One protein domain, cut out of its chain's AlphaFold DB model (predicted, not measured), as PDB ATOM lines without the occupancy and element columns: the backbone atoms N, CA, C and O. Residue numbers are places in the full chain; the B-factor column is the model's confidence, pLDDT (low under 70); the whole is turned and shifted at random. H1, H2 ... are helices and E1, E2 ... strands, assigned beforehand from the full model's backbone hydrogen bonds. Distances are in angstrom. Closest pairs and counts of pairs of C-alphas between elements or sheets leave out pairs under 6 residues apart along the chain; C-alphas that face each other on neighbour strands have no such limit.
ATOM      1  N   LYS A  34     240.527 152.023 181.728       47.06
ATOM      2  CA  LYS A  34     239.888 153.328 181.989       47.06
ATOM      3  C   LYS A  34     239.878 153.704 183.479       47.06
ATOM      4  O   LYS A  34     239.690 154.869 183.808       47.06
ATOM      5  N   GLU A  35     240.108 152.741 184.372       43.12
ATOM      6  CA  GLU A  35     240.075 152.907 185.828       43.12
ATOM      7  C   GLU A  35     241.239 153.733 186.412       43.12
ATOM      8  O   GLU A  35     241.124 154.174 187.554       43.12
ATOM      9  N   ASN A  36     242.306 154.017 185.647       54.34
ATOM     10  CA  ASN A  36     243.496 154.738 186.141       54.34
ATOM     11  C   ASN A  36     243.817 156.061 185.413       54.34
ATOM     12  O   ASN A  36     244.898 156.617 185.610       54.34
ATOM     13  N   LEU A  37     242.921 156.578 184.567       69.75
ATOM     14  CA  LEU A  37     243.158 157.857 183.887       69.75
ATOM     15  C   LEU A  37     242.994 159.035 184.863       69.75
ATOM     16  O   LEU A  37     241.971 159.161 185.538       69.75
ATOM     17  N   VAL A  38     244.004 159.905 184.917       79.25
ATOM     18  CA  VAL A  38     244.005 161.164 185.677       79.25
ATOM     19  C   VAL A  38     244.198 162.306 184.689       79.25
ATOM     20  O   VAL A  38     245.098 162.247 183.852       79.25
ATOM     21  N   LEU A  39     243.362 163.340 184.799       87.75
ATOM     22  CA  LEU A  39     243.424 164.497 183.915       87.75
ATOM     23  C   LEU A  39     244.759 165.228 184.073       87.75
ATOM     24  O   LEU A  39     245.075 165.738 185.147       87.75
ATOM     25  N   ASP A  40     245.519 165.318 182.987       89.00
ATOM     26  CA  ASP A  40     246.719 166.145 182.944       89.00
ATOM     27  C   ASP A  40     246.330 167.631 182.965       89.00
ATOM     28  O   ASP A  40     245.585 168.107 182.103       89.00
ATOM     29  N   LYS A  41     246.869 168.385 183.931       88.94
ATOM     30  CA  LYS A  41     246.656 169.834 184.032       88.94
ATOM     31  C   LYS A  41     247.093 170.567 182.767       88.94
ATOM     32  O   LYS A  41     246.424 171.514 182.373       88.94
ATOM     33  N   ALA A  42     248.159 170.113 182.104       87.38
ATOM     34  CA  ALA A  42     248.632 170.716 180.859       87.38
ATOM     35  C   ALA A  42     247.692 170.456 179.666       87.38
ATOM     36  O   ALA A  42     247.757 171.163 178.659       87.38
ATOM     37  N   ALA A  43     246.801 169.462 179.759       88.12
ATOM     38  CA  ALA A  43     245.801 169.201 178.731       88.12
ATOM     39  C   ALA A  43     244.608 170.167 178.812       88.12
ATOM     40  O   ALA A  43     243.954 170.398 177.791       88.12
ATOM     41  N   VAL A  44     244.333 170.749 179.986       90.19
ATOM     42  CA  VAL A  44     243.244 171.716 180.186       90.19
ATOM     43  C   VAL A  44     243.709 173.110 179.745       90.19
ATOM     44  O   VAL A  44     244.650 173.647 180.329       90.19
ATOM     45  N   PRO A  45     243.092 173.716 178.716       85.06
ATOM     46  CA  PRO A  45     243.489 175.043 178.265       85.06
ATOM     47  C   PRO A  45     243.067 176.112 179.273       85.06
ATOM     48  O   PRO A  45     242.081 175.951 179.984       85.06
ATOM     49  N   SER A  46     243.775 177.243 179.277       78.31
ATOM     50  CA  SER A  46     243.584 178.342 180.239       78.31
ATOM     51  C   SER A  46     242.197 178.993 180.215       78.31
ATOM     52  O   SER A  46     241.856 179.721 181.140       78.31
ATOM     53  N   LEU A  47     241.409 178.742 179.168       79.25
ATOM     54  CA  LEU A  47     240.007 179.160 179.050       79.25
ATOM     55  C   LEU A  47     239.080 178.400 180.010       79.25
ATOM     56  O   LEU A  47     237.967 178.847 180.278       79.25
ATOM     57  N   LEU A  48     239.519 177.242 180.508       86.69
ATOM     58  CA  LEU A  48     238.782 176.394 181.433       86.69
ATOM     59  C   LEU A  48     239.548 176.270 182.756       86.69
ATOM     60  O   LEU A  48     240.773 176.190 182.787       86.69
ATOM     61  N   SER A  49     238.816 176.209 183.869       86.56
ATOM     62  CA  SER A  49     239.420 175.900 185.170       86.56
ATOM     63  C   SER A  49     239.755 174.412 185.244       86.56
ATOM     64  O   SER A  49     238.890 173.560 185.030       86.56
ATOM     65  N   TYR A  50     241.002 174.106 185.606       87.31
ATOM     66  CA  TYR A  50     241.436 172.739 185.884       87.31
ATOM     67  C   TYR A  50     240.635 172.123 187.037       87.31
ATOM     68  O   TYR A  50     240.176 170.989 186.946       87.31
ATOM     69  N   GLU A  51     240.404 172.889 188.100       88.00
ATOM     70  CA  GLU A  51     239.647 172.458 189.273       88.00
ATOM     71  C   GLU A  51     238.187 172.150 188.906       88.00
ATOM     72  O   GLU A  51     237.645 171.133 189.345       88.00
ATOM     73  N   LYS A  52     237.568 172.979 188.050       86.12
ATOM     74  CA  LYS A  52     236.223 172.730 187.510       86.12
ATOM     75  C   LYS A  52     236.198 171.492 186.606       86.12
ATOM     76  O   LYS A  52     235.304 170.668 186.746       86.12
ATOM     77  N   ALA A  53     237.190 171.314 185.735       88.44
ATOM     78  CA  ALA A  53     237.290 170.132 184.876       88.44
ATOM     79  C   ALA A  53     237.396 168.830 185.697       88.44
ATOM     80  O   ALA A  53     236.716 167.845 185.408       88.44
ATOM     81  N   VAL A  54     238.199 168.836 186.768       84.19
ATOM     82  CA  VAL A  54     238.318 167.698 187.693       84.19
ATOM     83  C   VAL A  54     237.006 167.445 188.437       84.19
ATOM     84  O   VAL A  54     236.587 166.292 188.547       84.19
ATOM     85  N   SER A  55     236.327 168.488 188.929       81.00
ATOM     86  CA  SER A  55     235.046 168.322 189.633       81.00
ATOM     87  C   SER A  55     233.917 167.837 188.716       81.00
ATOM     88  O   SER A  55     233.023 167.129 189.174       81.00
ATOM     89  N   GLN A  56     234.003 168.130 187.415       82.25
ATOM     90  CA  GLN A  56     233.130 167.594 186.367       82.25
ATOM     91  C   GLN A  56     233.504 166.165 185.931       82.25
ATOM     92  O   GLN A  56     232.845 165.584 185.071       82.25
ATOM     93  N   GLY A  57     234.527 165.564 186.549       82.00
ATOM     94  CA  GLY A  57     234.893 164.166 186.346       82.00
ATOM     95  C   GLY A  57     235.675 163.898 185.063       82.00
ATOM     96  O   GLY A  57     235.744 162.741 184.649       82.00
ATOM     97  N   HIS A  58     236.258 164.921 184.432       86.81
ATOM     98  CA  HIS A  58     237.102 164.751 183.249       86.81
ATOM     99  C   HIS A  58     238.378 163.987 183.614       86.81
ATOM    100  O   HIS A  58     238.999 164.251 184.643       86.81
ATOM    101  N   VAL A  59     238.777 163.042 182.762       82.25
ATOM    102  CA  VAL A  59     239.960 162.189 182.978       82.25
ATOM    103  C   VAL A  59     240.939 162.205 181.809       82.25
ATOM    104  O   VAL A  59     242.110 161.890 181.995       82.25
ATOM    105  N   LEU A  60     240.486 162.575 180.610       84.94
ATOM    106  CA  LEU A  60     241.320 162.632 179.411       84.94
ATOM    107  C   LEU A  60     240.742 163.640 178.418       84.94
ATOM    108  O   LEU A  60     239.532 163.685 178.227       84.94
ATOM    109  N   ARG A  61     241.600 164.419 177.757       91.44
ATOM    110  CA  ARG A  61     241.213 165.280 176.633       91.44
ATOM    111  C   ARG A  61     241.359 164.522 175.310       91.44
ATOM    112  O   ARG A  61     242.420 163.958 175.058       91.44
ATOM    113  N   LEU A  62     240.320 164.536 174.480       86.94
ATOM    114  CA  LEU A  62     240.211 163.805 173.213       86.94
ATOM    115  C   LEU A  62     240.439 164.756 172.032       86.94
ATOM    116  O   LEU A  62     239.492 165.236 171.412       86.94
ATOM    117  N   ARG A  63     241.704 165.073 171.736       85.75
ATOM    118  CA  ARG A  63     242.073 166.066 170.706       85.75
ATOM    119  C   ARG A  63     241.618 165.671 169.299       85.75
ATOM    120  O   ARG A  63     241.390 166.536 168.464       85.75
ATOM    121  N   GLU A  64     241.501 164.377 169.045       81.00
ATOM    122  CA  GLU A  64     241.039 163.792 167.791       81.00
ATOM    123  C   GLU A  64     239.543 164.016 167.512       81.00
ATOM    124  O   GLU A  64     239.118 163.865 166.370       81.00
ATOM    125  N   GLU A  65     238.759 164.403 168.524       82.31
ATOM    126  CA  GLU A  65     237.320 164.697 168.406       82.31
ATOM    127  C   GLU A  65     237.012 166.206 168.411       82.31
ATOM    128  O   GLU A  65     235.847 166.609 168.424       82.31
ATOM    129  N   GLU A  66     238.047 167.050 168.426       88.81
ATOM    130  CA  GLU A  66     237.919 168.503 168.515       88.81
ATOM    131  C   GLU A  66     237.854 169.187 167.141       88.81
ATOM    132  O   GLU A  66     238.581 168.853 166.208       88.81
ATOM    133  N   GLU A  67     237.047 170.243 167.067       89.38
ATOM    134  CA  GLU A  67     237.088 171.266 166.021       89.38
ATOM    135  C   GLU A  67     237.863 172.495 166.539       89.38
ATOM    136  O   GLU A  67     238.241 172.570 167.715       89.38
ATOM    137  N   LEU A  68     238.124 173.488 165.679       90.00
ATOM    138  CA  LEU A  68     238.940 174.660 166.045       90.00
ATOM    139  C   LEU A  68     238.352 175.493 167.198       90.00
ATOM    140  O   LEU A  68     239.107 176.107 167.950       90.00
ATOM    141  N   HIS A  69     237.033 175.465 167.369       88.62
ATOM    142  CA  HIS A  69     236.298 176.176 168.414       88.62
ATOM    143  C   HIS A  69     235.778 175.243 169.523       88.62
ATOM    144  O   HIS A  69     234.952 175.668 170.327       88.62
ATOM    145  N   THR A  70     236.214 173.973 169.595       92.44
ATOM    146  CA  THR A  70     235.692 173.027 170.605       92.44
ATOM    147  C   THR A  70     236.758 172.334 171.437       92.44
ATOM    148  O   THR A  70     237.849 172.090 170.955       92.44
ATOM    149  N   ILE A  71     236.476 171.970 172.685       94.00
ATOM    150  CA  ILE A  71     237.338 171.099 173.508       94.00
ATOM    151  C   ILE A  71     236.528 169.880 173.907       94.00
ATOM    152  O   ILE A  71     235.393 170.054 174.341       94.00
ATOM    153  N   VAL A  72     237.097 168.676 173.813       92.88
ATOM    154  CA  VAL A  72     236.388 167.436 174.161       92.88
ATOM    155  C   VAL A  72     237.138 166.663 175.242       92.88
ATOM    156  O   VAL A  72     238.335 166.409 175.125       92.88
ATOM    157  N   PHE A  73     236.425 166.252 176.288       91.62
ATOM    158  CA  PHE A  73     236.933 165.402 177.360       91.62
ATOM    159  C   PHE A  73     236.165 164.082 177.445       91.62
ATOM    160  O   PHE A  73     234.952 164.042 177.251       91.62
ATOM    161  N   LEU A  74     236.878 163.012 177.791       83.38
ATOM    162  CA  LEU A  74     236.332 161.781 178.349       83.38
ATOM    163  C   LEU A  74     236.161 161.952 179.860       83.38
ATOM    164  O   LEU A  74     237.073 162.419 180.551       83.38
ATOM    165  N   ASN A  75     235.022 161.499 180.366       81.31
ATOM    166  CA  ASN A  75     234.674 161.516 181.777       81.31
ATOM    167  C   ASN A  75     234.928 160.155 182.429       81.31
ATOM    168  O   ASN A  75     234.935 159.114 181.767       81.31
ATOM    169  N   LYS A  76     235.102 160.156 183.752       71.31
ATOM    170  CA  LYS A  76     235.356 158.954 184.560       71.31
ATOM    171  C   LYS A  76     234.261 157.889 184.427       71.31
ATOM    172  O   LYS A  76     234.546 156.700 184.526       71.31
ATOM    173  N   ASP A  77     233.022 158.306 184.196       61.47
ATOM    174  CA  ASP A  77     231.862 157.431 183.984       61.47
ATOM    175  C   ASP A  77     231.744 156.897 182.537       61.47
ATOM    176  O   ASP A  77     230.820 156.150 182.218       61.47
ATOM    177  N   GLY A  78     232.688 157.254 181.658       63.50
ATOM    178  CA  GLY A  78     232.711 156.863 180.250       63.50
ATOM    179  C   GLY A  78     231.891 157.756 179.315       63.50
ATOM    180  O   GLY A  78     231.878 157.497 178.109       63.50
ATOM    181  N   THR A  79     231.234 158.792 179.840       76.69
ATOM    182  CA  THR A  79     230.576 159.838 179.047       76.69
ATOM    183  C   THR A  79     231.605 160.834 178.500       76.69
ATOM    184  O   THR A  79     232.800 160.735 178.786       76.69
ATOM    185  N   LYS A  80     231.165 161.791 177.686       85.31
ATOM    186  CA  LYS A  80     232.005 162.823 177.082       85.31
ATOM    187  C   LYS A  80     231.426 164.209 177.303       85.31
ATOM    188  O   LYS A  80     230.211 164.392 177.286       85.31
ATOM    189  N   SER A  81     232.307 165.187 177.438       92.56
ATOM    190  CA  SER A  81     231.950 166.594 177.587       92.56
ATOM    191  C   SER A  81     232.625 167.417 176.503       92.56
ATOM    192  O   SER A  81     233.837 167.334 176.333       92.56
ATOM    193  N   MET A  82     231.847 168.206 175.770       93.81
ATOM    194  CA  MET A  82     232.319 169.140 174.758       93.81
ATOM    195  C   MET A  82     232.034 170.576 175.194       93.81
ATOM    196  O   MET A  82     230.913 170.899 175.572       93.81
ATOM    197  N   TYR A  83     233.035 171.438 175.092       94.44
ATOM    198  CA  TYR A  83     232.907 172.887 175.218       94.44
ATOM    199  C   TYR A  83     232.980 173.482 173.821       94.44
ATOM    200  O   TYR A  83     233.905 173.139 173.093       94.44
ATOM    201  N   MET A  84     232.039 174.340 173.444       92.88
ATOM    202  CA  MET A  84     231.994 175.023 172.151       92.88
ATOM    203  C   MET A  84     232.047 176.528 172.384       92.88
ATOM    204  O   MET A  84     231.137 177.086 172.995       92.88
ATOM    205  N   PHE A  85     233.119 177.161 171.928       90.12
ATOM    206  CA  PHE A  85     233.372 178.587 172.096       90.12
ATOM    207  C   PHE A  85     232.877 179.359 170.884       90.12
ATOM    208  O   PHE A  85     232.850 178.825 169.777       90.12
TER     209      PHE A  85
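What this domain is: This is residues 34 to 85 of the 822 residues of the protein "Ricin B-type lectin domain-containing protein" of Porphyromonadaceae bacterium (UniProt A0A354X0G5). A small sheet of three strands, E1, E2 and E3, makes one part of the body; the winding residues 34 to 49 and the short helix H1 make the other, with H1 only grazing the sheet. The 52 printed residues run H1, E1, E2, E3, class mixed, with under half in named elements. The antiparallel sheet, order E1, E2, E3, is a meander, each strand the neighbour of the one before. The whole is compact, radius of gyration of the C-alphas 10.2 A, spans 29 by 20 by 16 A.

Where its parts are: Find C-alpha 50 at (241.436, 172.739, 185.884), where H1, residues 50 to 55, begins. E1 is residues 58 to 61, E2 residues 70 to 75, 16.1 A long, and E3 residues 80 to 85, 16.6 A, ending at (233.372, 178.587, 172.096).

How they stand to each other: H1 grazes the sheet with residues 50 to 54; its O i to N i+4 pairs are within hydrogen-bond range. In the hairpin E1 and E2, at 133 degrees, find N 59 and O 74, 2.9 A. In the hairpin E2 and E3, at 161 degrees, find N 73 and O 81, 2.8 A.

The domain as a whole: The C-alphas of Glu 35 and Phe 85, the farthest apart, are 29.9 A apart. The printed part has no cut and no long link. pLDDT is under 70 at residues 34 to 37 and 77 to 78.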